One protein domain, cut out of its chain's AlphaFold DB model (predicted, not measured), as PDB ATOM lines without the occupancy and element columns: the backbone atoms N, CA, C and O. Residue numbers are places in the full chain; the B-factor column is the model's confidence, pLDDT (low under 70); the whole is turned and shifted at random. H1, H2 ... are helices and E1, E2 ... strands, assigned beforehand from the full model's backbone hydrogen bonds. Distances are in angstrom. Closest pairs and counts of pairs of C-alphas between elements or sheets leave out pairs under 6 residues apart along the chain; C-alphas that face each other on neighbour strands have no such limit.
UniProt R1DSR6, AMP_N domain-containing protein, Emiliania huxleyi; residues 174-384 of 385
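This is residues 174 to 384 of the 385 residues of the protein "AMP_N domain-containing protein" of Emiliania huxleyi (UniProt R1DSR6). With little regular structure, the domain centres on a narrow ribbon, E1 running on into E2 and E3 into E4, with E5 beside E4; H3 covers one face, H1 the other at E1 and E4. The printed part has 211 residues, 82 in named elements H1 H2 H3 H4 E1 E2 E3 E4 E5 H5, class mixed; sheets E1-E4-E5 and E2-E3 are antiparallel. It is compact, radius of gyration of the C-alphas 17.4 A, spans 55 by 39 by 32 A.

H1, residues 174 to 188, begins at C-alpha 174 (48.955, -54.055, -27.139) and measures 20.9 A. H2 is 206 to 210, H3 245 to 264, 28.2 A, H4 273 to 284, E1 322 to 327, E2 330 to 332, E3 348 to 350, E4 353 to 357, E5 363 to 365, and H5 374 to 383, ending at C-alpha 383 (53.181, -54.951, -60.812).

Within hydrogen-bond range are N 325 and O 355, 3.0 A, for E1 and E4; N 331 and O 349, 2.8 A, in hairpin E2 and E3; N 356 and O 364, 2.9 A, in hairpin E4 and E5. H1 and H3 are on opposite faces of E1-E4-E5: three layers, a sheet between helices. Helical hairpin H3 and H4 touch, closest C-alphas Cys 261 and Leu 276, 5.9 A. H5 only just touches H3, residues 248 to 252 alone, with 3 pairs of C-alphas within 8 A, the closest Arg 248 and Val 374, 7.5 A. The closest C-alphas of H2 and E3, Ala 209 and Gly 348, are 5.0 A apart. Every O i to N i+4 pair is within range in H1, H3, H4 and H5; H2 has 0 of 1, but 2 of 2 O i to N i+3.

The farthest C-alphas, Pro 316 and Pro 338, are 59.7 A apart. The printed part has no cut; links H1 to H2, H2 to H3, H4 to E1 and E2 to E3 are long. pLDDT is under 70 in 85 residues, among them 176 to 232.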
ATOM      1  N   ASP A 174      49.583 -53.448 -25.960       71.38
ATOM      2  CA  ASP A 174      48.955 -54.055 -27.139       71.38
ATOM      3  C   ASP A 174      48.333 -53.030 -28.094       71.38
ATOM      4  O   ASP A 174      48.434 -53.169 -29.313       71.38
ATOM      5  N   ALA A 175      47.715 -51.981 -27.546       70.00
ATOM      6  CA  ALA A 175      47.107 -50.917 -28.334       70.00
ATOM      7  C   ALA A 175      48.165 -50.109 -29.104       70.00
ATOM      8  O   ALA A 175      47.965 -49.804 -30.278       70.00
ATOM      9  N   GLU A 176      49.307 -49.808 -28.479       68.56
ATOM     10  CA  GLU A 176      50.438 -49.147 -29.142       68.56
ATOM     11  C   GLU A 176      51.065 -50.052 -30.208       68.56
ATOM     12  O   GLU A 176      51.274 -49.600 -31.330       68.56
ATOM     13  N   ALA A 177      51.288 -51.338 -29.914       67.69
ATOM     14  CA  ALA A 177      51.825 -52.298 -30.878       67.69
ATOM     15  C   ALA A 177      50.902 -52.472 -32.102       67.69
ATOM     16  O   ALA A 177      51.372 -52.490 -33.239       67.69
ATOM     17  N   ALA A 178      49.580 -52.515 -31.898       68.44
ATOM     18  CA  ALA A 178      48.596 -52.555 -32.979       68.44
ATOM     19  C   ALA A 178      48.523 -51.239 -33.782       68.44
ATOM     20  O   ALA A 178      48.244 -51.261 -34.983       68.44
ATOM     21  N   LEU A 179      48.783 -50.086 -33.155       64.19
ATOM     22  CA  LEU A 179      48.876 -48.795 -33.848       64.19
ATOM     23  C   LEU A 179      50.180 -48.666 -34.649       64.19
ATOM     24  O   LEU A 179      50.135 -48.178 -35.777       64.19
ATOM     25  N   MET A 180      51.301 -49.181 -34.136       68.06
ATOM     26  CA  MET A 180      52.562 -49.301 -34.879       68.06
ATOM     27  C   MET A 180      52.419 -50.253 -36.074       68.06
ATOM     28  O   MET A 180      52.789 -49.882 -37.183       68.06
ATOM     29  N   ALA A 181      51.781 -51.417 -35.901       66.94
ATOM     30  CA  ALA A 181      51.465 -52.326 -37.007       66.94
ATOM     31  C   ALA A 181      50.637 -51.635 -38.102       66.94
ATOM     32  O   ALA A 181      50.953 -51.735 -39.282       66.94
ATOM     33  N   ARG A 182      49.617 -50.852 -37.720       63.78
ATOM     34  CA  ARG A 182      48.820 -50.061 -38.671       63.78
ATOM     35  C   ARG A 182      49.613 -48.946 -39.357       63.78
ATOM     36  O   ARG A 182      49.298 -48.622 -40.498       63.78
ATOM     37  N   ALA A 183      50.612 -48.363 -38.697       60.56
ATOM     38  CA  ALA A 183      51.511 -47.385 -39.307       60.56
ATOM     39  C   ALA A 183      52.481 -48.041 -40.302       60.56
ATOM     40  O   ALA A 183      52.725 -47.483 -41.372       60.56
ATOM     41  N   ALA A 184      52.978 -49.240 -39.991       64.69
ATOM     42  CA  ALA A 184      53.810 -50.038 -40.886       64.69
ATOM     43  C   ALA A 184      53.027 -50.490 -42.134       64.69
ATOM     44  O   ALA A 184      53.473 -50.250 -43.256       64.69
ATOM     45  N   ASP A 185      51.814 -51.027 -41.949       66.44
ATOM     46  CA  ASP A 185      50.839 -51.317 -43.012       66.44
ATOM     47  C   ASP A 185      50.581 -50.093 -43.901       66.44
ATOM     48  O   ASP A 185      50.712 -50.165 -45.123       66.44
ATOM     49  N   ALA A 186      50.252 -48.951 -43.286       59.00
ATOM     50  CA  ALA A 186      50.012 -47.700 -43.995       59.00
ATOM     51  C   ALA A 186      51.232 -47.269 -44.816       59.00
ATOM     52  O   ALA A 186      51.069 -46.812 -45.943       59.00
ATOM     53  N   THR A 187      52.440 -47.418 -44.268       62.62
ATOM     54  CA  THR A 187      53.706 -47.021 -44.904       62.62
ATOM     55  C   THR A 187      54.048 -47.935 -46.083       62.62
ATOM     56  O   THR A 187      54.428 -47.432 -47.140       62.62
ATOM     57  N   ALA A 188      53.804 -49.243 -45.959       65.94
ATOM     58  CA  ALA A 188      53.889 -50.199 -47.061       65.94
ATOM     59  C   ALA A 188      52.865 -49.919 -48.184       65.94
ATOM     60  O   ALA A 188      53.184 -50.105 -49.355       65.94
ATOM     61  N   GLU A 189      51.667 -49.412 -47.867       68.06
ATOM     62  CA  GLU A 189      50.653 -48.989 -48.855       68.06
ATOM     63  C   GLU A 189      50.895 -47.581 -49.459       68.06
ATOM     64  O   GLU A 189      49.946 -46.895 -49.852       68.06
ATOM     65  N   ALA A 190      52.153 -47.133 -49.539       66.00
ATOM     66  CA  ALA A 190      52.545 -45.787 -49.976       66.00
ATOM     67  C   ALA A 190      51.888 -44.659 -49.151       66.00
ATOM     68  O   ALA A 190      51.485 -43.622 -49.677       66.00
ATOM     69  N   LEU A 191      51.825 -44.871 -47.831       58.72
ATOM     70  CA  LEU A 191      51.311 -43.945 -46.822       58.72
ATOM     71  C   LEU A 191      49.816 -43.633 -47.024       58.72
ATOM     72  O   LEU A 191      49.438 -42.528 -47.408       58.72
ATOM     73  N   ARG A 192      48.953 -44.618 -46.732       58.34
ATOM     74  CA  ARG A 192      47.484 -44.470 -46.743       58.34
ATOM     75  C   ARG A 192      46.881 -44.402 -45.341       58.34
ATOM     76  O   ARG A 192      47.262 -45.143 -44.445       58.34
ATOM     77  N   GLY A 193      45.853 -43.567 -45.175       49.50
ATOM     78  CA  GLY A 193      44.948 -43.611 -44.017       49.50
ATOM     79  C   GLY A 193      45.397 -42.874 -42.748       49.50
ATOM     80  O   GLY A 193      44.695 -42.973 -41.743       49.50
ATOM     81  N   CYS A 194      46.503 -42.121 -42.776       53.72
ATOM     82  CA  CYS A 194      46.961 -41.303 -41.643       53.72
ATOM     83  C   CYS A 194      47.178 -39.822 -42.066       53.72
ATOM     84  O   CYS A 194      46.474 -39.345 -42.952       53.72
ATOM     85  N   GLY A 195      48.057 -39.052 -41.399       51.09
ATOM     86  CA  GLY A 195      48.117 -37.579 -41.522       51.09
ATOM     87  C   GLY A 195      49.478 -36.847 -41.582       51.09
ATOM     88  O   GLY A 195      49.472 -35.669 -41.923       51.09
ATOM     89  N   ARG A 196      50.637 -37.450 -41.262       59.19
ATOM     90  CA  ARG A 196      51.979 -36.817 -41.364       59.19
ATOM     91  C   ARG A 196      53.131 -37.837 -41.373       59.19
ATOM     92  O   ARG A 196      53.054 -38.847 -40.686       59.19
ATOM     93  N   LEU A 197      54.222 -37.559 -42.090       57.53
ATOM     94  CA  LEU A 197      55.441 -38.384 -42.027       57.53
ATOM     95  C   LEU A 197      56.031 -38.429 -40.601       57.53
ATOM     96  O   LEU A 197      55.948 -37.439 -39.874       57.53
ATOM     97  N   ALA A 198      56.642 -39.558 -40.224       52.69
ATOM     98  CA  ALA A 198      57.344 -39.718 -38.943       52.69
ATOM     99  C   ALA A 198      58.698 -38.980 -38.936       52.69
ATOM    100  O   ALA A 198      59.025 -38.272 -37.983       52.69
ATOM    101  N   TYR A 199      59.430 -39.082 -40.045       63.09
ATOM    102  CA  TYR A 199      60.646 -38.340 -40.371       63.09
ATOM    103  C   TYR A 199      60.618 -37.939 -41.860       63.09
ATOM    104  O   TYR A 199      59.850 -38.521 -42.633       63.09
ATOM    105  N   PRO A 200      61.410 -36.948 -42.317       65.31
ATOM    106  CA  PRO A 200      61.488 -36.627 -43.739       65.31
ATOM    107  C   PRO A 200      62.179 -37.777 -44.483       65.31
ATOM    108  O   PRO A 200      63.333 -38.077 -44.192       65.31
ATOM    109  N   CYS A 201      61.474 -38.419 -45.420       64.31
ATOM    110  CA  CYS A 201      61.946 -39.616 -46.120       64.31
ATOM    111  C   CYS A 201      63.348 -39.433 -46.723       64.31
ATOM    112  O   CYS A 201      63.623 -38.403 -47.335       64.31
ATOM    113  N   VAL A 202      64.202 -40.454 -46.629       56.28
ATOM    114  CA  VAL A 202      65.474 -40.512 -47.363       56.28
ATOM    115  C   VAL A 202      65.222 -41.242 -48.679       56.28
ATOM    116  O   VAL A 202      65.038 -42.456 -48.681       56.28
ATOM    117  N   VAL A 203      65.190 -40.520 -49.802       59.81
ATOM    118  CA  VAL A 203      64.880 -41.102 -51.121       59.81
ATOM    119  C   VAL A 203      66.104 -40.995 -52.032       59.81
ATOM    120  O   VAL A 203      66.284 -40.049 -52.801       59.81
ATOM    121  N   ALA A 204      67.006 -41.965 -51.884       49.22
ATOM    122  CA  ALA A 204      68.348 -41.936 -52.453       49.22
ATOM    123  C   ALA A 204      68.515 -42.934 -53.613       49.22
ATOM    124  O   ALA A 204      68.247 -44.121 -53.465       49.22
ATOM    125  N   SER A 205      69.000 -42.460 -54.768       50.97
ATOM    126  CA  SER A 205      69.181 -43.277 -55.980       50.97
ATOM    127  C   SER A 205      70.624 -43.280 -56.503       50.97
ATOM    128  O   SER A 205      71.282 -42.231 -56.589       50.97
ATOM    129  N   GLY A 206      71.109 -44.469 -56.879       57.81
ATOM    130  CA  GLY A 206      72.504 -44.708 -57.266       57.81
ATOM    131  C   GLY A 206      73.467 -44.433 -56.109       57.81
ATOM    132  O   GLY A 206      73.125 -44.666 -54.954       57.81
ATOM    133  N   VAL A 207      74.626 -43.837 -56.403       58.84
ATOM    134  CA  VAL A 207      75.684 -43.505 -55.420       58.84
ATOM    135  C   VAL A 207      75.220 -42.686 -54.202       58.84
ATOM    136  O   VAL A 207      75.892 -42.682 -53.175       58.84
ATOM    137  N   ARG A 208      74.060 -42.014 -54.275       66.19
ATOM    138  CA  ARG A 208      73.446 -41.319 -53.128       66.19
ATOM    139  C   ARG A 208      72.977 -42.272 -52.026       66.19
ATOM    140  O   ARG A 208      72.882 -41.836 -50.886       66.19
ATOM    141  N   ALA A 209      72.717 -43.547 -52.331       48.97
ATOM    142  CA  ALA A 209      72.355 -44.561 -51.336       48.97
ATOM    143  C   ALA A 209      73.461 -44.776 -50.283       48.97
ATOM    144  O   ALA A 209      73.167 -45.142 -49.151       48.97
ATOM    145  N   CYS A 210      74.718 -44.457 -50.614       51.56
ATOM    146  CA  CYS A 210      75.844 -44.456 -49.676       51.56
ATOM    147  C   CYS A 210      75.872 -43.218 -48.744       51.56
ATOM    148  O   CYS A 210      76.852 -42.998 -48.040       51.56
ATOM    149  N   THR A 211      74.825 -42.381 -48.738       59.19
ATOM    150  CA  THR A 211      74.645 -41.255 -47.806       59.19
ATOM    151  C   THR A 211      73.459 -41.540 -46.882       59.19
ATOM    152  O   THR A 211      72.313 -41.300 -47.256       59.19
ATOM    153  N   LEU A 212      73.746 -42.021 -45.664       52.44
ATOM    154  CA  LEU A 212      72.759 -42.498 -44.675       52.44
ATOM    155  C   LEU A 212      71.544 -41.570 -44.494       52.44
ATOM    156  O   LEU A 212      70.408 -42.037 -44.502       52.44
ATOM    157  N   HIS A 213      71.784 -40.258 -44.385       68.31
ATOM    158  CA  HIS A 213      70.752 -39.221 -44.285       68.31
ATOM    159  C   HIS A 213      70.768 -38.307 -45.524       68.31
ATOM    160  O   HIS A 213      71.054 -37.110 -45.434       68.31
ATOM    161  N   TYR A 214      70.502 -38.854 -46.715       58.91
ATOM    162  CA  TYR A 214      70.322 -38.047 -47.929       58.91
ATOM    163  C   TYR A 214      68.985 -37.278 -47.883       58.91
ATOM    164  O   TYR A 214      67.988 -37.676 -48.473       58.91
ATOM    165  N   MET A 215      68.978 -36.139 -47.184       63.56
ATOM    166  CA  MET A 215      67.783 -35.299 -46.990       63.56
ATOM    167  C   MET A 215      67.424 -34.419 -48.201       63.56
ATOM    168  O   MET A 215      66.390 -33.755 -48.195       63.56
ATOM    169  N   HIS A 216      68.292 -34.343 -49.219       58.34
ATOM    170  CA  HIS A 216      68.132 -33.383 -50.319       58.34
ATOM    171  C   HIS A 216      67.007 -33.759 -51.293       58.34
ATOM    172  O   HIS A 216      66.395 -32.852 -51.850       58.34
ATOM    173  N   ASN A 217      66.750 -35.060 -51.502       61.59
ATOM    174  CA  ASN A 217      65.610 -35.604 -52.260       61.59
ATOM    175  C   ASN A 217      65.320 -34.925 -53.620       61.59
ATOM    176  O   ASN A 217      64.176 -34.855 -54.060       61.59
ATOM    177  N   ASN A 218      66.358 -34.404 -54.282       56.50
ATOM    178  CA  ASN A 218      66.253 -33.516 -55.446       56.50
ATOM    179  C   ASN A 218      66.822 -34.120 -56.743       56.50
ATOM    180  O   ASN A 218      66.903 -33.439 -57.765       56.50
ATOM    181  N   ALA A 219      67.190 -35.402 -56.719       54.88
ATOM    182  CA  ALA A 219      67.309 -36.208 -57.929       54.88
ATOM    183  C   ALA A 219      65.905 -36.589 -58.445       54.88
ATOM    184  O   ALA A 219      64.987 -36.770 -57.650       54.88
ATOM    185  N   LEU A 220      65.739 -36.719 -59.766       42.41
ATOM    186  CA  LEU A 220      64.446 -37.013 -60.407       42.41
ATOM    187  C   LEU A 220      63.827 -38.332 -59.910       42.41
ATOM    188  O   LEU A 220      64.352 -39.406 -60.202       42.41
ATOM    189  N   LEU A 221      62.705 -38.221 -59.189       43.22
ATOM    190  CA  LEU A 221      61.885 -39.292 -58.604       43.22
ATOM    191  C   LEU A 221      60.401 -38.837 -58.557       43.22
ATOM    192  O   LEU A 221      60.129 -37.639 -58.663       43.22
ATOM    193  N   SER A 222      59.446 -39.769 -58.411       40.81
ATOM    194  CA  SER A 222      57.987 -39.538 -58.595       40.81
ATOM    195  C   SER A 222      57.152 -39.756 -57.298       40.81
ATOM    196  O   SER A 222      57.655 -40.436 -56.407       40.81
ATOM    197  N   PRO A 223      55.921 -39.193 -57.129       29.09
ATOM    198  CA  PRO A 223      55.445 -38.756 -55.789       29.09
ATOM    199  C   PRO A 223      54.087 -39.291 -55.221       29.09
ATOM    200  O   PRO A 223      53.158 -39.555 -55.981       29.09
ATOM    201  N   GLY A 224      53.926 -39.287 -53.873       28.30
ATOM    202  CA  GLY A 224      52.651 -39.392 -53.089       28.30
ATOM    203  C   GLY A 224      52.841 -39.760 -51.580       28.30
ATOM    204  O   GLY A 224      53.831 -40.425 -51.291       28.30
ATOM    205  N   SER A 225      52.001 -39.324 -50.598       27.83
ATOM    206  CA  SER A 225      52.264 -39.547 -49.129       27.83
ATOM    207  C   SER A 225      51.097 -39.370 -48.079       27.83
ATOM    208  O   SER A 225      50.014 -38.932 -48.461       27.83
ATOM    209  N   PHE A 226      51.386 -39.659 -46.766       26.91
ATOM    210  CA  PHE A 226      50.671 -39.490 -45.430       26.91
ATOM    211  C   PHE A 226      50.078 -40.753 -44.683       26.91
ATOM    212  O   PHE A 226      48.958 -41.167 -44.961       26.91
ATOM    213  N   GLY A 227      50.622 -41.406 -43.624       27.66
ATOM    214  CA  GLY A 227      51.751 -41.221 -42.668       27.66
ATOM    215  C   GLY A 227      51.308 -41.037 -41.180       27.66
ATOM    216  O   GLY A 227      50.471 -40.176 -40.944       27.66
ATOM    217  N   GLY A 228      51.816 -41.751 -40.149       31.11
ATOM    218  CA  GLY A 228      51.572 -41.412 -38.712       31.11
ATOM    219  C   GLY A 228      51.416 -42.589 -37.718       31.11
ATOM    220  O   GLY A 228      50.883 -43.627 -38.091       31.11
ATOM    221  N   TYR A 229      51.840 -42.385 -36.450       42.91
ATOM    222  CA  TYR A 229      52.666 -43.341 -35.663       42.91
ATOM    223  C   TYR A 229      54.001 -43.623 -36.388       42.91
ATOM    224  O   TYR A 229      54.061 -43.556 -37.617       42.91
ATOM    225  N   SER A 230      55.092 -43.854 -35.652       47.56
ATOM    226  CA  SER A 230      56.389 -44.137 -36.280       47.56
ATOM    227  C   SER A 230      56.471 -45.614 -36.659       47.56
ATOM    228  O   SER A 230      56.439 -46.477 -35.784       47.56
ATOM    229  N   ALA A 231      56.585 -45.864 -37.958       55.28
ATOM    230  CA  ALA A 231      57.145 -47.083 -38.523       55.28
ATOM    231  C   ALA A 231      58.447 -46.696 -39.232       55.28
ATOM    232  O   ALA A 231      58.504 -45.592 -39.792       55.28
ATOM    233  N   ASP A 232      59.456 -47.564 -39.221       69.00
ATOM    234  CA  ASP A 232      60.684 -47.365 -39.984       69.00
ATOM    235  C   ASP A 232      60.870 -48.473 -41.024       69.00
ATOM    236  O   ASP A 232      60.863 -49.668 -40.727       69.00
ATOM    237  N   ILE A 233      60.942 -48.079 -42.298       73.75
ATOM    238  CA  ILE A 233      60.942 -49.024 -43.419       73.75
ATOM    239  C   ILE A 233      61.926 -48.576 -44.491       73.75
ATOM    240  O   ILE A 233      61.549 -48.014 -45.523       73.75
ATOM    241  N   THR A 234      63.195 -48.933 -44.319       74.00
ATOM    242  CA  THR A 234      64.110 -48.978 -45.458       74.00
ATOM    243  C   THR A 234      63.895 -50.245 -46.296       74.00
ATOM    244  O   THR A 234      63.948 -51.389 -45.827       74.00
ATOM    245  N   ARG A 235      63.689 -50.031 -47.597       80.00
ATOM    246  CA  ARG A 235      63.752 -51.045 -48.654       80.00
ATOM    247  C   ARG A 235      64.715 -50.567 -49.731       80.00
ATOM    248  O   ARG A 235      64.803 -49.377 -50.009       80.00
ATOM    249  N   THR A 236      65.391 -51.514 -50.370       74.12
ATOM    250  CA  THR A 236      66.218 -51.271 -51.559       74.12
ATOM    251  C   THR A 236      65.684 -52.136 -52.701       74.12
ATOM    252  O   THR A 236      65.340 -53.292 -52.467       74.12
ATOM    253  N   TRP A 237      65.582 -51.605 -53.922       77.50
ATOM    254  CA  TRP A 237      65.067 -52.347 -55.079       77.50
ATOM    255  C   TRP A 237      65.691 -51.865 -56.401       77.50
ATOM    256  O   TRP A 237      66.123 -50.713 -56.500       77.50
ATOM    257  N   PRO A 238      65.749 -52.722 -57.434       74.25
ATOM    258  CA  PRO A 238      66.274 -52.355 -58.742       74.25
ATOM    259  C   PRO A 238      65.254 -51.517 -59.526       74.25
ATOM    260  O   PRO A 238      64.122 -51.944 -59.754       74.25
ATOM    261  N   LEU A 239      65.668 -50.347 -60.026       66.56
ATOM    262  CA  LEU A 239      64.827 -49.492 -60.887       66.56
ATOM    263  C   LEU A 239      64.458 -50.157 -62.232       66.56
ATOM    264  O   LEU A 239      63.526 -49.725 -62.900       66.56
ATOM    265  N   SER A 240      65.176 -51.215 -62.618       71.69
ATOM    266  CA  SER A 240      64.894 -52.092 -63.762       71.69
ATOM    267  C   SER A 240      63.788 -53.128 -63.509       71.69
ATOM    268  O   SER A 240      63.404 -53.823 -64.445       71.69
ATOM    269  N   GLY A 241      63.317 -53.298 -62.267       69.56
ATOM    270  CA  GLY A 241      62.365 -54.353 -61.878       69.56
ATOM    271  C   GLY A 241      62.958 -55.763 -61.736       69.56
ATOM    272  O   GLY A 241      62.263 -56.664 -61.272       69.56
ATOM    273  N   THR A 242      64.240 -55.936 -62.066       77.19
ATOM    274  CA  THR A 242      65.013 -57.180 -61.916       77.19
ATOM    275  C   THR A 242      66.411 -56.832 -61.413       77.19
ATOM    276  O   THR A 242      67.036 -55.915 -61.958       77.19
ATOM    277  N   PHE A 243      66.903 -57.541 -60.394       76.06
ATOM    278  CA  PHE A 243      68.257 -57.364 -59.860       76.06
ATOM    279  C   PHE A 243      69.293 -57.922 -60.848       76.06
ATOM    280  O   PHE A 243      69.106 -59.015 -61.387       76.06
ATOM    281  N   THR A 244      70.420 -57.229 -61.042       81.94
ATOM    282  CA  THR A 244      71.606 -57.870 -61.647       81.94
ATOM    283  C   THR A 244      72.193 -58.914 -60.679       81.94
ATOM    284  O   THR A 244      71.879 -58.856 -59.485       81.94
ATOM    285  N   PRO A 245      73.035 -59.867 -61.127       84.62
ATOM    286  CA  PRO A 245      73.675 -60.834 -60.229       84.62
ATOM    287  C   PRO A 245      74.409 -60.160 -59.061       84.62
ATOM    288  O   PRO A 245      74.196 -60.510 -57.907       84.62
ATOM    289  N   GLU A 246      75.166 -59.103 -59.347       81.25
ATOM    290  CA  GLU A 246      75.961 -58.345 -58.377       81.25
ATOM    291  C   GLU A 246      75.079 -57.648 -57.331       81.25
ATOM    292  O   GLU A 246      75.365 -57.665 -56.133       81.25
ATOM    293  N   GLN A 247      73.969 -57.052 -57.781       76.62
ATOM    294  CA  GLN A 247      72.982 -56.436 -56.895       76.62
ATOM    295  C   GLN A 247      72.262 -57.492 -56.049       76.62
ATOM    296  O   GLN A 247      71.993 -57.253 -54.874       76.62
ATOM    297  N   ARG A 248      71.953 -58.656 -56.636       80.50
ATOM    298  CA  ARG A 248      71.285 -59.776 -55.967       80.50
ATOM    299  C   ARG A 248      72.171 -60.389 -54.888       80.50
ATOM    300  O   ARG A 248      71.648 -60.696 -53.822       80.50
ATOM    301  N   ASP A 249      73.474 -60.513 -55.120       79.56
ATOM    302  CA  ASP A 249      74.424 -61.048 -54.141       79.56
ATOM    303  C   ASP A 249      74.538 -60.124 -52.917       79.56
ATOM    304  O   ASP A 249      74.336 -60.571 -51.785       79.56
ATOM    305  N   VAL A 250      74.749 -58.817 -53.130       77.06
ATOM    306  CA  VAL A 250      74.778 -57.822 -52.036       77.06
ATOM    307  C   VAL A 250      73.439 -57.772 -51.295       77.06
ATOM    308  O   VAL A 250      73.410 -57.751 -50.065       77.06
ATOM    309  N   TYR A 251      72.319 -57.786 -52.024       81.81
ATOM    310  CA  TYR A 251      70.988 -57.744 -51.422       81.81
ATOM    311  C   TYR A 251      70.682 -58.993 -50.589       81.81
ATOM    312  O   TYR A 251      70.185 -58.879 -49.472       81.81
ATOM    313  N   SER A 252      71.026 -60.179 -51.097       82.38
ATOM    314  CA  SER A 252      70.810 -61.451 -50.397       82.38
ATOM    315  C   SER A 252      71.674 -61.558 -49.138       82.38
ATOM    316  O   SER A 252      71.205 -62.073 -48.126       82.38
ATOM    317  N   ALA A 253      72.899 -61.017 -49.162       80.88
ATOM    318  CA  ALA A 253      73.734 -60.900 -47.970       80.88
ATOM    319  C   ALA A 253      73.047 -60.047 -46.886       80.88
ATOM    320  O   ALA A 253      72.830 -60.541 -45.780       80.88
ATOM    321  N   VAL A 254      72.627 -58.817 -47.210       80.75
ATOM    322  CA  VAL A 254      71.929 -57.929 -46.256       80.75
ATOM    323  C   VAL A 254      70.619 -58.552 -45.754       80.75
ATOM    324  O   VAL A 254      70.350 -58.516 -44.551       80.75
ATOM    325  N   LEU A 255      69.837 -59.182 -46.639       85.31
ATOM    326  CA  LEU A 255      68.590 -59.861 -46.279       85.31
ATOM    327  C   LEU A 255      68.844 -60.992 -45.277       85.31
ATOM    328  O   LEU A 255      68.179 -61.046 -44.246       85.31
ATOM    329  N   SER A 256      69.855 -61.835 -45.521       83.12
ATOM    330  CA  SER A 256      70.200 -62.940 -44.618       83.12
ATOM    331  C   SER A 256      70.572 -62.469 -43.206       83.12
ATOM    332  O   SER A 256      70.289 -63.164 -42.232       83.12
ATOM    333  N   VAL A 257      71.152 -61.269 -43.070       84.81
ATOM    334  CA  VAL A 257      71.489 -60.681 -41.765       84.81
ATOM    335  C   VAL A 257      70.270 -60.069 -41.088       84.81
ATOM    336  O   VAL A 257      70.098 -60.264 -39.888       84.81
ATOM    337  N   ASN A 258      69.391 -59.398 -41.837       88.75
ATOM    338  CA  ASN A 258      68.106 -58.923 -41.319       88.75
ATOM    339  C   ASN A 258      67.283 -60.113 -40.781       88.75
ATOM    340  O   ASN A 258      66.855 -60.094 -39.628       88.75
ATOM    341  N   GLU A 259      67.167 -61.198 -41.549       88.38
ATOM    342  CA  GLU A 259      66.468 -62.421 -41.140       88.38
ATOM    343  C   GLU A 259      67.138 -63.119 -39.944       88.38
ATOM    344  O   GLU A 259      66.448 -63.499 -38.995       88.38
ATOM    345  N   ALA A 260      68.472 -63.235 -39.923       86.56
ATOM    346  CA  ALA A 260      69.204 -63.829 -38.801       86.56
ATOM    347  C   ALA A 260      69.073 -63.011 -37.503       86.56
ATOM    348  O   ALA A 260      68.911 -63.590 -36.426       86.56
ATOM    349  N   CYS A 261      69.105 -61.678 -37.585       86.88
ATOM    350  CA  CYS A 261      68.913 -60.799 -36.433       86.88
ATOM    351  C   CYS A 261      67.460 -60.812 -35.934       86.88
ATOM    352  O   CYS A 261      67.253 -60.892 -34.725       86.88
ATOM    353  N   ILE A 262      66.459 -60.845 -36.821       87.94
ATOM    354  CA  ILE A 262      65.047 -61.031 -36.434       87.94
ATOM    355  C   ILE A 262      64.841 -62.402 -35.764       87.94
ATOM    356  O   ILE A 262      64.204 -62.483 -34.718       87.94
ATOM    357  N   ALA A 263      65.428 -63.478 -36.299       88.31
ATOM    358  CA  ALA A 263      65.341 -64.823 -35.715       88.31
ATOM    359  C   ALA A 263      66.085 -64.966 -34.368       88.31
ATOM    360  O   ALA A 263      65.768 -65.859 -33.569       88.31
ATOM    361  N   ALA A 264      67.067 -64.098 -34.109       86.75
ATOM    362  CA  ALA A 264      67.769 -63.989 -32.834       86.75
ATOM    363  C   ALA A 264      67.054 -63.077 -31.819       86.75
ATOM    364  O   ALA A 264      67.243 -63.263 -30.622       86.75
ATOM    365  N   ALA A 265      66.231 -62.121 -32.262       86.62
ATOM    366  CA  ALA A 265      65.550 -61.163 -31.394       86.62
ATOM    367  C   ALA A 265      64.499 -61.847 -30.497       86.62
ATOM    368  O   ALA A 265      63.414 -62.222 -30.945       86.62
ATOM    369  N   LYS A 266      64.829 -62.036 -29.214       84.69
ATOM    370  CA  LYS A 266      63.980 -62.740 -28.242       84.69
ATOM    371  C   LYS A 266      63.980 -62.049 -26.887       84.69
ATOM    372  O   LYS A 266      65.001 -61.539 -26.442       84.69
ATOM    373  N   GLY A 267      62.843 -62.096 -26.200       78.44
ATOM    374  CA  GLY A 267      62.684 -61.690 -24.801       78.44
ATOM    375  C   GLY A 267      63.231 -62.732 -23.820       78.44
ATOM    376  O   GLY A 267      62.563 -63.058 -22.844       78.44
ATOM    377  N   ASP A 268      64.397 -63.312 -24.111       78.81
ATOM    378  CA  ASP A 268      64.986 -64.440 -23.373       78.81
ATOM    379  C   ASP A 268      65.876 -64.019 -22.189       78.81
ATOM    380  O   ASP A 268      66.422 -64.865 -21.482       78.81
ATOM    381  N   GLY A 269      66.029 -62.710 -21.963       71.25
ATOM    382  CA  GLY A 269      66.890 -62.145 -20.923       71.25
ATOM    383  C   GLY A 269      68.389 -62.130 -21.256       71.25
ATOM    384  O   GLY A 269      69.157 -61.561 -20.482       71.25
ATOM    385  N   GLY A 270      68.812 -62.703 -22.390       72.94
ATOM    386  CA  GLY A 270      70.200 -62.680 -22.874       72.94
ATOM    387  C   GLY A 270      70.411 -61.793 -24.106       72.94
ATOM    388  O   GLY A 270      71.475 -61.195 -24.267       72.94
ATOM    389  N   THR A 271      69.399 -61.677 -24.964       81.38
ATOM    390  CA  THR A 271      69.426 -60.843 -26.174       81.38
ATOM    391  C   THR A 271      69.280 -59.357 -25.827       81.38
ATOM    392  O   THR A 271      68.575 -59.010 -24.891       81.38
ATOM    393  N   SER A 272      69.922 -58.455 -26.571       79.06
ATOM    394  CA  SER A 272      69.878 -56.986 -26.436       79.06
ATOM    395  C   SER A 272      70.111 -56.319 -27.802       79.06
ATOM    396  O   SER A 272      70.549 -56.990 -28.739       79.06
ATOM    397  N   ILE A 273      69.892 -55.001 -27.939       74.25
ATOM    398  CA  ILE A 273      70.272 -54.280 -29.175       74.25
ATOM    399  C   ILE A 273      71.782 -54.426 -29.416       74.25
ATOM    400  O   ILE A 273      72.199 -54.752 -30.523       74.25
ATOM    401  N   ALA A 274      72.602 -54.301 -28.367       72.56
ATOM    402  CA  ALA A 274      74.047 -54.511 -28.455       72.56
ATOM    403  C   ALA A 274      74.424 -55.929 -28.934       72.56
ATOM    404  O   ALA A 274      75.326 -56.078 -29.759       72.56
ATOM    405  N   SER A 275      73.733 -56.986 -28.481       82.19
ATOM    406  CA  SER A 275      74.022 -58.351 -28.949       82.19
ATOM    407  C   SER A 275      73.534 -58.615 -30.375       82.19
ATOM    408  O   SER A 275      74.170 -59.398 -31.080       82.19
ATOM    409  N   LEU A 276      72.442 -57.971 -30.808       81.94
ATOM    410  CA  LEU A 276      71.974 -58.013 -32.198       81.94
ATOM    411  C   LEU A 276      72.949 -57.277 -33.124       81.94
ATOM    412  O   LEU A 276      73.361 -57.857 -34.122       81.94
ATOM    413  N   HIS A 277      73.423 -56.090 -32.734       77.19
ATOM    414  CA  HIS A 277      74.491 -55.361 -33.423       77.19
ATOM    415  C   HIS A 277      75.787 -56.191 -33.511       77.19
ATOM    416  O   HIS A 277      76.382 -56.316 -34.578       77.19
ATOM    417  N   HIS A 278      76.209 -56.850 -32.425       79.81
ATOM    418  CA  HIS A 278      77.359 -57.761 -32.464       79.81
ATOM    419  C   HIS A 278      77.111 -59.042 -33.278       79.81
ATOM    420  O   HIS A 278      78.076 -59.648 -33.744       79.81
ATOM    421  N   LEU A 279      75.861 -59.484 -33.453       82.00
ATOM    422  CA  LEU A 279      75.517 -60.572 -34.371       82.00
ATOM    423  C   LEU A 279      75.643 -60.106 -35.821       82.00
ATOM    424  O   LEU A 279      76.344 -60.759 -36.586       82.00
ATOM    425  N   SER A 280      75.054 -58.967 -36.178       80.00
ATOM    426  CA  SER A 280      75.152 -58.419 -37.529       80.00
ATOM    427  C   SER A 280      76.585 -58.033 -37.901       80.00
ATOM    428  O   SER A 280      77.025 -58.383 -38.986       80.00
ATOM    429  N   LEU A 281      77.388 -57.457 -36.994       75.44
ATOM    430  CA  LEU A 281      78.820 -57.218 -37.253       75.44
ATOM    431  C   LEU A 281      79.585 -58.507 -37.610       75.44
ATOM    432  O   LEU A 281      80.464 -58.468 -38.467       75.44
ATOM    433  N   ARG A 282      79.244 -59.658 -37.006       77.06
ATOM    434  CA  ARG A 282      79.844 -60.963 -37.360       77.06
ATOM    435  C   ARG A 282      79.382 -61.513 -38.715       77.06
ATOM    436  O   ARG A 282      79.966 -62.491 -39.170       77.06
ATOM    437  N   LEU A 283      78.343 -60.938 -39.326       75.38
ATOM    438  CA  LEU A 283      77.744 -61.413 -40.576       75.38
ATOM    439  C   LEU A 283      77.948 -60.438 -41.759       75.38
ATOM    440  O   LEU A 283      78.130 -60.900 -42.880       75.38
ATOM    441  N   THR A 284      77.969 -59.118 -41.527       63.66
ATOM    442  CA  THR A 284      78.123 -58.060 -42.556       63.66
ATOM    443  C   THR A 284      79.243 -57.048 -42.298       63.66
ATOM    444  O   THR A 284      79.429 -56.161 -43.123       63.66
ATOM    445  N   HIS A 285      80.000 -57.126 -41.198       54.19
ATOM    446  CA  HIS A 285      80.984 -56.105 -40.773       54.19
ATOM    447  C   HIS A 285      80.435 -54.689 -40.460       54.19
ATOM    448  O   HIS A 285      81.086 -53.979 -39.700       54.19
ATOM    449  N   GLU A 286      79.239 -54.307 -40.924       43.59
ATOM    450  CA  GLU A 286      78.475 -53.117 -40.497       43.59
ATOM    451  C   GLU A 286      76.976 -53.444 -40.318       43.59
ATOM    452  O   GLU A 286      76.456 -54.328 -41.005       43.59
ATOM    453  N   ALA A 287      76.302 -52.767 -39.367       46.47
ATOM    454  CA  ALA A 287      74.835 -52.721 -39.155       46.47
ATOM    455  C   ALA A 287      74.443 -51.936 -37.874       46.47
ATOM    456  O   ALA A 287      75.234 -51.866 -36.927       46.47
ATOM    457  N   GLY A 288      73.208 -51.410 -37.823       56.25
ATOM    458  CA  GLY A 288      72.633 -50.632 -36.706       56.25
ATOM    459  C   GLY A 288      71.338 -51.208 -36.099       56.25
ATOM    460  O   GLY A 288      71.031 -52.388 -36.280       56.25
ATOM    461  N   GLY A 289      70.604 -50.369 -35.356       60.25
ATOM    462  CA  GLY A 289      69.313 -50.676 -34.719       60.25
ATOM    463  C   GLY A 289      69.011 -49.792 -33.496       60.25
ATOM    464  O   GLY A 289      69.893 -49.533 -32.669       60.25
ATOM    465  N   HIS A 290      67.760 -49.351 -33.336       72.19
ATOM    466  CA  HIS A 290      67.312 -48.503 -32.219       72.19
ATOM    467  C   HIS A 290      65.907 -48.867 -31.708       72.19
ATOM    468  O   HIS A 290      65.152 -49.579 -32.360       72.19
ATOM    469  N   TYR A 291      65.535 -48.369 -30.522       72.81
ATOM    470  CA  TYR A 291      64.148 -48.442 -30.040       72.81
ATOM    471  C   TYR A 291      63.234 -47.545 -30.882       72.81
ATOM    472  O   TYR A 291      63.667 -46.483 -31.328       72.81
ATOM    473  N   LEU A 292      61.971 -47.945 -31.049       63.31
ATOM    474  CA  LEU A 292      60.980 -47.260 -31.889       63.31
ATOM    475  C   LEU A 292      59.646 -47.071 -31.149       63.31
ATOM    476  O   LEU A 292      59.272 -47.917 -30.333       63.31
ATOM    477  N   GLY A 293      58.913 -45.987 -31.431       73.62
ATOM    478  CA  GLY A 293      57.573 -45.748 -30.884       73.62
ATOM    479  C   GLY A 293      57.019 -44.352 -31.181       73.62
ATOM    480  O   GLY A 293      56.706 -44.029 -32.323       73.62
ATOM    481  N   LEU A 294      56.841 -43.520 -30.146       59.97
ATOM    482  CA  LEU A 294      56.312 -42.150 -30.310       59.97
ATOM    483  C   LEU A 294      57.330 -41.171 -30.919       59.97
ATOM    484  O   LEU A 294      56.941 -40.173 -31.524       59.97
ATOM    485  N   ASP A 295      58.617 -41.478 -30.763       68.88
ATOM    486  CA  ASP A 295      59.718 -40.934 -31.555       68.88
ATOM    487  C   ASP A 295      60.256 -42.050 -32.468       68.88
ATOM    488  O   ASP A 295      59.981 -43.231 -32.241       68.88
ATOM    489  N   VAL A 296      61.028 -41.681 -33.493       61.03
ATOM    490  CA  VAL A 296      61.710 -42.641 -34.379       61.03
ATOM    491  C   VAL A 296      62.839 -43.334 -33.612       61.03
ATOM    492  O   VAL A 296      62.767 -44.525 -33.342       61.03
ATOM    493  N   HIS A 297      63.815 -42.558 -33.128       75.00
ATOM    494  CA  HIS A 297      64.785 -43.002 -32.122       75.00
ATOM    495  C   HIS A 297      64.159 -42.859 -30.720       75.00
ATOM    496  O   HIS A 297      64.367 -41.858 -30.026       75.00
ATOM    497  N   ASP A 298      63.324 -43.819 -30.324       69.31
ATOM    498  CA  ASP A 298      62.519 -43.737 -29.102       69.31
ATOM    499  C   ASP A 298      63.342 -43.912 -27.816       69.31
ATOM    500  O   ASP A 298      64.330 -44.642 -27.753       69.31
ATOM    501  N   THR A 299      62.895 -43.271 -26.734       74.31
ATOM    502  CA  THR A 299      63.459 -43.418 -25.379       74.31
ATOM    503  C   THR A 299      65.003 -43.342 -25.293       74.31
ATOM    504  O   THR A 299      65.624 -44.237 -24.722       74.31
ATOM    505  N   PRO A 300      65.667 -42.280 -25.797       77.25
ATOM    506  CA  PRO A 300      67.132 -42.222 -25.950       77.25
ATOM    507  C   PRO A 300      67.944 -42.214 -24.636       77.25
ATOM    508  O   PRO A 300      69.170 -42.152 -24.671       77.25
ATOM    509  N   LEU A 301      67.290 -42.258 -23.468       78.00
ATOM    510  CA  LEU A 301      67.928 -42.486 -22.163       78.00
ATOM    511  C   LEU A 301      68.028 -43.981 -21.788       78.00
ATOM    512  O   LEU A 301      68.632 -44.310 -20.766       78.00
ATOM    513  N   ALA A 302      67.426 -44.882 -22.569       74.69
ATOM    514  CA  ALA A 302      67.475 -46.326 -22.361       74.69
ATOM    515  C   ALA A 302      68.798 -46.931 -22.869       74.69
ATOM    516  O   ALA A 302      69.332 -46.523 -23.899       74.69
ATOM    517  N   SER A 303      69.331 -47.932 -22.161       77.56
ATOM    518  CA  SER A 303      70.589 -48.585 -22.547       77.56
ATOM    519  C   SER A 303      70.366 -49.614 -23.654       77.56
ATOM    520  O   SER A 303      69.611 -50.560 -23.458       77.56
ATOM    521  N   GLN A 304      71.091 -49.507 -24.771       75.88
ATOM    522  CA  GLN A 304      71.084 -50.521 -25.840       75.88
ATOM    523  C   GLN A 304      71.648 -51.887 -25.394       75.88
ATOM    524  O   GLN A 304      71.391 -52.904 -26.042       75.88
ATOM    525  N   SER A 305      72.391 -51.930 -24.282       75.75
ATOM    526  CA  SER A 305      72.943 -53.162 -23.698       75.75
ATOM    527  C   SER A 305      72.027 -53.818 -22.660       75.75
ATOM    528  O   SER A 305      72.408 -54.835 -22.084       75.75
ATOM    529  N   GLN A 306      70.850 -53.250 -22.368       75.44
ATOM    530  CA  GLN A 306      69.883 -53.918 -21.491       75.44
ATOM    531  C   GLN A 306      69.224 -55.099 -22.228       75.44
ATOM    532  O   GLN A 306      69.040 -55.015 -23.450       75.44
ATOM    533  N   PRO A 307      68.846 -56.183 -21.526       75.38
ATOM    534  CA  PRO A 307      68.143 -57.292 -22.150       75.38
ATOM    535  C   PRO A 307      66.846 -56.855 -22.832       75.38
ATOM    536  O   PRO A 307      66.138 -55.969 -22.344       75.38
ATOM    537  N   LEU A 308      66.505 -57.521 -23.931       70.06
ATOM    538  CA  LEU A 308      65.178 -57.446 -24.501       70.06
ATOM    539  C   LEU A 308      64.203 -58.097 -23.517       70.06
ATOM    540  O   LEU A 308      64.368 -59.253 -23.125       70.06
ATOM    541  N   LEU A 309      63.199 -57.332 -23.102       66.31
ATOM    542  CA  LEU A 309      62.161 -57.782 -22.188       66.31
ATOM    543  C   LEU A 309      60.909 -58.166 -22.990       66.31
ATOM    544  O   LEU A 309      60.537 -57.422 -23.906       66.31
ATOM    545  N   PRO A 310      60.241 -59.284 -22.652       57.47
ATOM    546  CA  PRO A 310      58.899 -59.558 -23.147       57.47
ATOM    547  C   PRO A 310      57.907 -58.523 -22.599       57.47
ATOM    548  O   PRO A 310      58.196 -57.795 -21.643       57.47
ATOM    549  N   GLY A 311      56.705 -58.492 -23.174       56.78
ATOM    550  CA  GLY A 311      55.570 -57.790 -22.575       56.78
ATOM    551  C   GLY A 311      55.346 -58.179 -21.116       56.78
ATOM    552  O   GLY A 311      55.554 -59.329 -20.723       56.78
ATOM    553  N   MET A 312      54.890 -57.221 -20.304       48.25
ATOM    554  CA  MET A 312      54.415 -57.548 -18.960       48.25
ATOM    555  C   MET A 312      53.211 -58.500 -19.053       48.25
ATOM    556  O   MET A 312      52.466 -58.474 -20.032       48.25
ATOM    557  N   ALA A 313      53.065 -59.376 -18.055       41.50
ATOM    558  CA  ALA A 313      52.116 -60.490 -18.098       41.50
ATOM    559  C   ALA A 313      50.678 -60.027 -18.425       41.50
ATOM    560  O   ALA A 313      50.246 -58.987 -17.921       41.50
ATOM    561  N   PRO A 314      49.939 -60.781 -19.259       43.53
ATOM    562  CA  PRO A 314      48.797 -60.247 -19.987       43.53
ATOM    563  C   PRO A 314      47.628 -59.863 -19.079       43.53
ATOM    564  O   PRO A 314      47.098 -60.686 -18.328       43.53
ATOM    565  N   HIS A 315      47.123 -58.643 -19.270       39.00
ATOM    566  CA  HIS A 315      45.694 -58.403 -19.107       39.00
ATOM    567  C   HIS A 315      44.946 -59.309 -20.117       39.00
ATOM    568  O   HIS A 315      45.433 -59.469 -21.238       39.00
ATOM    569  N   PRO A 316      43.788 -59.923 -19.792       39.25
ATOM    570  CA  PRO A 316      43.161 -60.988 -20.603       39.25
ATOM    571  C   PRO A 316      42.639 -60.586 -22.002       39.25
ATOM    572  O   PRO A 316      41.891 -61.341 -22.623       39.25
ATOM    573  N   LEU A 317      43.030 -59.416 -22.513       37.47
ATOM    574  CA  LEU A 317      42.747 -58.913 -23.858       37.47
ATOM    575  C   LEU A 317      44.021 -58.740 -24.720       37.47
ATOM    576  O   LEU A 317      43.904 -58.348 -25.876       37.47
ATOM    577  N   GLU A 318      45.215 -59.029 -24.183       42.16
ATOM    578  CA  GLU A 318      46.513 -58.600 -24.738       42.16
ATOM    579  C   GLU A 318      47.386 -59.776 -25.249       42.16
ATOM    580  O   GLU A 318      47.353 -60.883 -24.706       42.16
ATOM    581  N   ARG A 319      48.121 -59.558 -26.353       49.66
ATOM    582  CA  ARG A 319      48.786 -60.563 -27.216       49.66
ATOM    583  C   ARG A 319      50.116 -60.112 -27.861       49.66
ATOM    584  O   ARG A 319      50.784 -60.938 -28.496       49.66
ATOM    585  N   PHE A 320      50.471 -58.832 -27.764       46.47
ATOM    586  CA  PHE A 320      51.498 -58.156 -28.572       46.47
ATOM    587  C   PHE A 320      52.464 -57.249 -27.796       46.47
ATOM    588  O   PHE A 320      53.524 -56.941 -28.338       46.47
ATOM    589  N   GLY A 321      52.127 -56.810 -26.580       53.41
ATOM    590  CA  GLY A 321      52.929 -55.836 -25.833       53.41
ATOM    591  C   GLY A 321      54.372 -56.274 -25.532       53.41
ATOM    592  O   GLY A 321      54.660 -57.467 -25.431       53.41
ATOM    593  N   GLY A 322      55.257 -55.285 -25.345       68.56
ATOM    594  CA  GLY A 322      56.686 -55.443 -25.039       68.56
ATOM    595  C   GLY A 322      57.580 -54.399 -25.721       68.56
ATOM    596  O   GLY A 322      57.133 -53.293 -26.026       68.56
ATOM    597  N   LEU A 323      58.868 -54.698 -25.912       77.19
ATOM    598  CA  LEU A 323      59.805 -53.770 -26.566       77.19
ATOM    599  C   LEU A 323      59.589 -53.710 -28.080       77.19
ATOM    600  O   LEU A 323      59.500 -54.757 -28.715       77.19
ATOM    601  N   ALA A 324      59.624 -52.504 -28.655       78.94
ATOM    602  CA  ALA A 324      59.668 -52.289 -30.103       78.94
ATOM    603  C   ALA A 324      61.003 -51.658 -30.543       78.94
ATOM    604  O   ALA A 324      61.507 -50.743 -29.879       78.94
ATOM    605  N   LEU A 325      61.577 -52.162 -31.639       82.75
ATOM    606  CA  LEU A 325      62.880 -51.758 -32.180       82.75
ATOM    607  C   LEU A 325      62.984 -51.997 -33.698       82.75
ATOM    608  O   LEU A 325      62.257 -52.831 -34.238       82.75
ATOM    609  N   THR A 326      63.923 -51.312 -34.353       82.56
ATOM    610  CA  THR A 326      64.318 -51.552 -35.752       82.56
ATOM    611  C   THR A 326      65.391 -52.643 -35.860       82.56
ATOM    612  O   THR A 326      66.228 -52.816 -34.967       82.56
ATOM    613  N   VAL A 327      65.387 -53.388 -36.971       85.19
ATOM    614  CA  VAL A 327      66.479 -54.291 -37.384       85.19
ATOM    615  C   VAL A 327      66.921 -53.918 -38.799       85.19
ATOM    616  O   VAL A 327      66.329 -54.369 -39.778       85.19
ATOM    617  N   GLU A 328      67.959 -53.083 -38.891       85.56
ATOM    618  CA  GLU A 328      68.305 -52.259 -40.068       85.56
ATOM    619  C   GLU A 328      69.718 -52.509 -40.669       85.56
ATOM    620  O   GLU A 328      70.457 -51.557 -40.941       85.56
ATOM    621  N   PRO A 329      70.178 -53.760 -40.880       85.62
ATOM    622  CA  PRO A 329      71.492 -53.998 -41.474       85.62
ATOM    623  C   PRO A 329      71.591 -53.443 -42.901       85.62
ATOM    624  O   PRO A 329      70.625 -53.422 -43.671       85.62
ATOM    625  N   GLY A 330      72.804 -53.039 -43.276       79.25
ATOM    626  CA  GLY A 330      73.104 -52.544 -44.610       79.25
ATOM    627  C   GLY A 330      74.584 -52.632 -44.956       79.25
ATOM    628  O   GLY A 330      75.434 -52.769 -44.080       79.25
ATOM    629  N   LEU A 331      74.868 -52.563 -46.253       79.81
ATOM    630  CA  LEU A 331      76.203 -52.533 -46.843       79.81
ATOM    631  C   LEU A 331      76.280 -51.355 -47.814       79.81
ATOM    632  O   LEU A 331      75.417 -51.208 -48.684       79.81
ATOM    633  N   TYR A 332      77.326 -50.543 -47.688       78.81
ATOM    634  CA  TYR A 332      77.547 -49.364 -48.521       78.81
ATOM    635  C   TYR A 332      78.962 -49.403 -49.087       78.81
ATOM    636  O   TYR A 332      79.942 -49.379 -48.349       78.81
ATOM    637  N   PHE A 333      79.075 -49.450 -50.410       79.44
ATOM    638  CA  PHE A 333      80.347 -49.518 -51.117       79.44
ATOM    639  C   PHE A 333      80.630 -48.152 -51.761       79.44
ATOM    640  O   PHE A 333      79.949 -47.792 -52.728       79.44
ATOM    641  N   PRO A 334      81.589 -47.347 -51.263       77.06
ATOM    642  CA  PRO A 334      81.887 -46.050 -51.864       77.06
ATOM    643  C   PRO A 334      82.310 -46.190 -53.339       77.06
ATOM    644  O   PRO A 334      83.042 -47.123 -53.679       77.06
ATOM    645  N   PRO A 335      81.866 -45.289 -54.238       71.38
ATOM    646  CA  PRO A 335      82.152 -45.402 -55.670       71.38
ATOM    647  C   PRO A 335      83.649 -45.262 -55.996       71.38
ATOM    648  O   PRO A 335      84.150 -45.928 -56.901       71.38
ATOM    649  N   ASP A 336      84.359 -44.433 -55.230       86.62
ATOM    650  CA  ASP A 336      85.743 -44.034 -55.504       86.62
ATOM    651  C   ASP A 336      86.795 -44.821 -54.697       86.62
ATOM    652  O   ASP A 336      87.988 -44.535 -54.806       86.62
ATOM    653  N   ASP A 337      86.397 -45.816 -53.892       85.25
ATOM    654  CA  ASP A 337      87.341 -46.607 -53.088       85.25
ATOM    655  C   ASP A 337      88.151 -47.574 -53.979       85.25
ATOM    656  O   ASP A 337      87.577 -48.492 -54.578       85.25
ATOM    657  N   PRO A 338      89.488 -47.425 -54.082       87.44
ATOM    658  CA  PRO A 338      90.315 -48.287 -54.917       87.44
ATOM    659  C   PRO A 338      90.492 -49.708 -54.357       87.44
ATOM    660  O   PRO A 338      90.873 -50.588 -55.128       87.44
ATOM    661  N   GLN A 339      90.234 -49.943 -53.065       89.00
ATOM    662  CA  GLN A 339      90.405 -51.241 -52.400       89.00
ATOM    663  C   GLN A 339      89.241 -52.200 -52.689       89.00
ATOM    664  O   GLN A 339      89.420 -53.417 -52.685       89.00
ATOM    665  N   LEU A 340      88.054 -51.661 -52.983       82.06
ATOM    666  CA  LEU A 340      86.867 -52.452 -53.299       82.06
ATOM    667  C   LEU A 340      86.919 -53.053 -54.715       82.06
ATOM    668  O   LEU A 340      87.373 -52.380 -55.649       82.06
ATOM    669  N   PRO A 341      86.383 -54.267 -54.942       84.75
ATOM    670  CA  PRO A 341      86.152 -54.793 -56.285       84.75
ATOM    671  C   PRO A 341      85.304 -53.839 -57.135       84.75
ATOM    672  O   PRO A 341      84.274 -53.341 -56.689       84.75
ATOM    673  N   ALA A 342      85.699 -53.603 -58.390       85.31
ATOM    674  CA  ALA A 342      85.043 -52.613 -59.253       85.31
ATOM    675  C   ALA A 342      83.545 -52.880 -59.520       85.31
ATOM    676  O   ALA A 342      82.834 -51.962 -59.914       85.31
ATOM    677  N   TRP A 343      83.064 -54.108 -59.295       82.50
ATOM    678  CA  TRP A 343      81.667 -54.497 -59.494       82.50
ATOM    679  C   TRP A 343      80.723 -54.059 -58.359       82.50
ATOM    680  O   TRP A 343      79.532 -53.904 -58.615       82.50
ATOM    681  N   CYS A 344      81.215 -53.852 -57.127       73.69
ATOM    682  CA  CYS A 344      80.363 -53.454 -55.995       73.69
ATOM    683  C   CYS A 344      80.346 -51.940 -55.737       73.69
ATOM    684  O   CYS A 344      79.435 -51.440 -55.079       73.69
ATOM    685  N   ARG A 345      81.333 -51.196 -56.250       81.25
ATOM    686  CA  ARG A 345      81.487 -49.750 -56.023       81.25
ATOM    687  C   ARG A 345      80.236 -48.969 -56.434       81.25
ATOM    688  O   ARG A 345      79.758 -49.080 -57.560       81.25
ATOM    689  N   GLY A 346      79.727 -48.142 -55.525       73.31
ATOM    690  CA  GLY A 346      78.513 -47.350 -55.719       73.31
ATOM    691  C   GLY A 346      77.202 -48.094 -55.435       73.31
ATOM    692  O   GLY A 346      76.143 -47.474 -55.549       73.31
ATOM    693  N   ILE A 347      77.245 -49.376 -55.051       76.31
ATOM    694  CA  ILE A 347      76.085 -50.096 -54.510       76.31
ATOM    695  C   ILE A 347      75.924 -49.737 -53.026       76.31
ATOM    696  O   ILE A 347      76.858 -49.862 -52.236       76.31
ATOM    697  N   GLY A 348      74.715 -49.331 -52.642       75.56
ATOM    698  CA  GLY A 348      74.284 -49.223 -51.251       75.56
ATOM    699  C   GLY A 348      72.970 -49.973 -51.068       75.56
ATOM    700  O   GLY A 348      72.051 -49.789 -51.865       75.56
ATOM    701  N   VAL A 349      72.890 -50.826 -50.048       75.19
ATOM    702  CA  VAL A 349      71.694 -51.601 -49.698       75.19
ATOM    703  C   VAL A 349      71.475 -51.527 -48.192       75.19
ATOM    704  O   VAL A 349      72.379 -51.850 -47.430       75.19
ATOM    705  N   ARG A 350      70.255 -51.189 -47.769       79.88
ATOM    706  CA  ARG A 350      69.750 -51.417 -46.405       79.88
ATOM    707  C   ARG A 350      68.381 -52.093 -46.485       79.88
ATOM    708  O   ARG A 350      67.604 -51.821 -47.409       79.88
ATOM    709  N   ILE A 351      68.115 -53.003 -45.550       83.12
ATOM    710  CA  ILE A 351      66.827 -53.689 -45.393       83.12
ATOM    711  C   ILE A 351      66.465 -53.627 -43.915       83.12
ATOM    712  O   ILE A 351      67.225 -54.089 -43.069       83.12
ATOM    713  N   GLU A 352      65.314 -53.041 -43.621       85.06
ATOM    714  CA  GLU A 352      64.931 -52.649 -42.270       85.06
ATOM    715  C   GLU A 352      63.508 -53.078 -41.941       85.06
ATOM    716  O   GLU A 352      62.604 -52.917 -42.756       85.06
ATOM    717  N   ASP A 353      63.308 -53.622 -40.748       88.94
ATOM    718  CA  ASP A 353      61.986 -54.006 -40.270       88.94
ATOM    719  C   ASP A 353      61.770 -53.580 -38.820       88.94
ATOM    720  O   ASP A 353      62.636 -53.798 -37.966       88.94
ATOM    721  N   ASP A 354      60.574 -53.066 -38.541       85.25
ATOM    722  CA  ASP A 354      60.084 -52.876 -37.181       85.25
ATOM    723  C   ASP A 354      59.700 -54.237 -36.594       85.25
ATOM    724  O   ASP A 354      58.890 -54.979 -37.168       85.25
ATOM    725  N   ILE A 355      60.216 -54.544 -35.405       86.75
ATOM    726  CA  ILE A 355      59.798 -55.708 -34.626       86.75
ATOM    727  C   ILE A 355      59.277 -55.303 -33.250       86.75
ATOM    728  O   ILE A 355      59.784 -54.368 -32.630       86.75
ATOM    729  N   VAL A 356      58.302 -56.060 -32.742       82.81
ATOM    730  CA  VAL A 356      57.900 -56.038 -31.328       82.81
ATOM    731  C   VAL A 356      58.167 -57.396 -30.680       82.81
ATOM    732  O   VAL A 356      57.852 -58.442 -31.251       82.81
ATOM    733  N   ILE A 357      58.763 -57.397 -29.490       82.94
ATOM    734  CA  ILE A 357      58.947 -58.593 -28.661       82.94
ATOM    735  C   ILE A 357      57.661 -58.814 -27.864       82.94
ATOM    736  O   ILE A 357      57.361 -58.023 -26.977       82.94
ATOM    737  N   GLY A 358      56.905 -59.869 -28.169       76.81
ATOM    738  CA  GLY A 358      55.629 -60.141 -27.499       76.81
ATOM    739  C   GLY A 358      55.767 -60.632 -26.051       76.81
ATOM    740  O   GLY A 358      56.863 -60.892 -25.548       76.81
ATOM    741  N   SER A 359      54.630 -60.832 -25.383       73.38
ATOM    742  CA  SER A 359      54.538 -61.377 -24.015       73.38
ATOM    743  C   SER A 359      54.993 -62.841 -23.875       73.38
ATOM    744  O   SER A 359      55.257 -63.300 -22.767       73.38
ATOM    745  N   ASP A 360      55.138 -63.563 -24.988       76.81
ATOM    746  CA  ASP A 360      55.754 -64.896 -25.085       76.81
ATOM    747  C   ASP A 360      57.278 -64.851 -25.330       76.81
ATOM    748  O   ASP A 360      57.921 -65.894 -25.448       76.81
ATOM    749  N   GLY A 361      57.863 -63.654 -25.430       77.69
ATOM    750  CA  GLY A 361      59.275 -63.444 -25.743       77.69
ATOM    751  C   GLY A 361      59.642 -63.624 -27.220       77.69
ATOM    752  O   GLY A 361      60.822 -63.510 -27.548       77.69
ATOM    753  N   ALA A 362      58.692 -63.871 -28.124       84.06
ATOM    754  CA  ALA A 362      58.970 -63.991 -29.554       84.06
ATOM    755  C   ALA A 362      58.860 -62.634 -30.274       84.06
ATOM    756  O   ALA A 362      57.855 -61.923 -30.136       84.06
ATOM    757  N   ALA A 363      59.864 -62.295 -31.090       86.81
ATOM    758  CA  ALA A 363      59.768 -61.180 -32.026       86.81
ATOM    759  C   ALA A 363      58.655 -61.407 -33.059       86.81
ATOM    760  O   ALA A 363      58.487 -62.499 -33.604       86.81
ATOM    761  N   ARG A 364      57.914 -60.340 -33.346       88.12
ATOM    762  CA  ARG A 364      56.886 -60.251 -34.384       88.12
ATOM    763  C   ARG A 364      57.246 -59.078 -35.286       88.12
ATOM    764  O   ARG A 364      57.374 -57.959 -34.795       88.12
ATOM    765  N   VAL A 365      57.406 -59.335 -36.581       87.75
ATOM    766  CA  VAL A 365      57.648 -58.286 -37.582       87.75
ATOM    767  C   VAL A 365      56.343 -57.537 -37.839       87.75
ATOM    768  O   VAL A 365      55.317 -58.165 -38.101       87.75
ATOM    769  N   LEU A 366      56.375 -56.208 -37.767       79.00
ATOM    770  CA  LEU A 366      55.218 -55.348 -38.040       79.00
ATOM    771  C   LEU A 366      55.155 -54.963 -39.528       79.00
ATOM    772  O   LEU A 366      54.090 -54.938 -40.131       79.00
ATOM    773  N   THR A 367      56.315 -54.768 -40.149       83.19
ATOM    774  CA  THR A 367      56.539 -54.300 -41.532       83.19
ATOM    775  C   THR A 367      56.357 -55.367 -42.619       83.19
ATOM    776  O   THR A 367      56.772 -55.170 -43.762       83.19
ATOM    777  N   THR A 368      55.708 -56.494 -42.307       86.75
ATOM    778  CA  THR A 368      55.602 -57.676 -43.197       86.75
ATOM    779  C   THR A 368      54.963 -57.403 -44.561       86.75
ATOM    780  O   THR A 368      55.168 -58.174 -45.495       86.75
ATOM    781  N   ARG A 369      54.202 -56.312 -44.701       83.12
ATOM    782  CA  ARG A 369      53.544 -55.928 -45.957       83.12
ATOM    783  C   ARG A 369      54.455 -55.200 -46.948       83.12
ATOM    784  O   ARG A 369      54.090 -55.103 -48.117       83.12
ATOM    785  N   ALA A 370      55.623 -54.720 -46.519       82.31
ATOM    786  CA  ALA A 370      56.649 -54.196 -47.414       82.31
ATOM    787  C   ALA A 370      57.533 -55.369 -47.897       82.31
ATOM    788  O   ALA A 370      58.331 -55.876 -47.101       82.31
ATOM    789  N   PRO A 371      57.423 -55.821 -49.164       85.94
ATOM    790  CA  PRO A 371      58.099 -57.031 -49.643       85.94
ATOM    791  C   PRO A 371      59.620 -56.928 -49.501       85.94
ATOM    792  O   PRO A 371      60.183 -55.843 -49.669       85.94
ATOM    793  N   LYS A 372      60.287 -58.046 -49.189       89.06
ATOM    794  CA  LYS A 372      61.752 -58.072 -49.001       89.06
ATOM    795  C   LYS A 372      62.457 -59.328 -49.500       89.06
ATOM    796  O   LYS A 372      63.673 -59.291 -49.658       89.06
ATOM    797  N   ALA A 373      61.756 -60.423 -49.801       90.25
ATOM    798  CA  ALA A 373      62.398 -61.505 -50.538       90.25
ATOM    799  C   ALA A 373      62.622 -61.057 -51.994       90.25
ATOM    800  O   ALA A 373      61.761 -60.407 -52.587       90.25
ATOM    801  N   VAL A 374      63.757 -61.427 -52.601       84.38
ATOM    802  CA  VAL A 374      64.145 -60.977 -53.959       84.38
ATOM    803  C   VAL A 374      63.013 -61.168 -54.979       84.38
ATOM    804  O   VAL A 374      62.685 -60.244 -55.718       84.38
ATOM    805  N   ALA A 375      62.368 -62.338 -54.977       89.19
ATOM    806  CA  ALA A 375      61.268 -62.645 -55.891       89.19
ATOM    807  C   ALA A 375      59.996 -61.816 -55.625       89.19
ATOM    808  O   ALA A 375      59.286 -61.483 -56.572       89.19
ATOM    809  N   GLU A 376      59.715 -61.456 -54.368       88.12
ATOM    810  CA  GLU A 376      58.593 -60.577 -54.012       88.12
ATOM    811  C   GLU A 376      58.853 -59.153 -54.497       88.12
ATOM    812  O   GLU A 376      57.969 -58.547 -55.091       88.12
ATOM    813  N   VAL A 377      60.068 -58.634 -54.293       76.38
ATOM    814  CA  VAL A 377      60.470 -57.295 -54.746       76.38
ATOM    815  C   VAL A 377      60.424 -57.207 -56.273       76.38
ATOM    816  O   VAL A 377      59.833 -56.273 -56.812       76.38
ATOM    817  N   GLU A 378      60.963 -58.199 -56.986       79.31
ATOM    818  CA  GLU A 378      60.901 -58.251 -58.455       79.31
ATOM    819  C   GLU A 378      59.462 -58.399 -58.977       79.31
ATOM    820  O   GLU A 378      59.115 -57.813 -59.999       79.31
ATOM    821  N   GLU A 379      58.597 -59.164 -58.304       85.19
ATOM    822  CA  GLU A 379      57.173 -59.277 -58.659       85.19
ATOM    823  C   GLU A 379      56.402 -57.985 -58.385       85.19
ATOM    824  O   GLU A 379      55.593 -57.561 -59.209       85.19
ATOM    825  N   ALA A 380      56.661 -57.339 -57.255       76.38
ATOM    826  CA  ALA A 380      55.949 -56.150 -56.827       76.38
ATOM    827  C   ALA A 380      56.347 -54.923 -57.671       76.38
ATOM    828  O   ALA A 380      55.467 -54.213 -58.157       76.38
ATOM    829  N   VAL A 381      57.636 -54.736 -57.990       71.56
ATOM    830  CA  VAL A 381      58.061 -53.697 -58.951       71.56
ATOM    831  C   VAL A 381      57.493 -53.975 -60.352       71.56
ATOM    832  O   VAL A 381      57.010 -53.047 -60.999       71.56
ATOM    833  N   ARG A 382      57.439 -55.239 -60.810       74.88
ATOM    834  CA  ARG A 382      56.783 -55.600 -62.091       74.88
ATOM    835  C   ARG A 382      55.269 -55.353 -62.109       74.88
ATOM    836  O   ARG A 382      54.714 -55.173 -63.190       74.88
ATOM    837  N   ARG A 383      54.602 -55.326 -60.950       78.12
ATOM    838  CA  ARG A 383      53.181 -54.951 -60.812       78.12
ATOM    839  C   ARG A 383      52.948 -53.439 -60.723       78.12
ATOM    840  O   ARG A 383      51.796 -53.029 -60.814       78.12
ATOM    841  N   GLY A 384      54.006 -52.636 -60.584       62.34
ATOM    842  CA  GLY A 384      53.905 -51.191 -60.385       62.34
ATOM    843  C   GLY A 384      53.416 -50.821 -58.985       62.34
ATOM    844  O   GLY A 384      52.378 -50.172 -58.880       62.34
TER     845      GLY A 384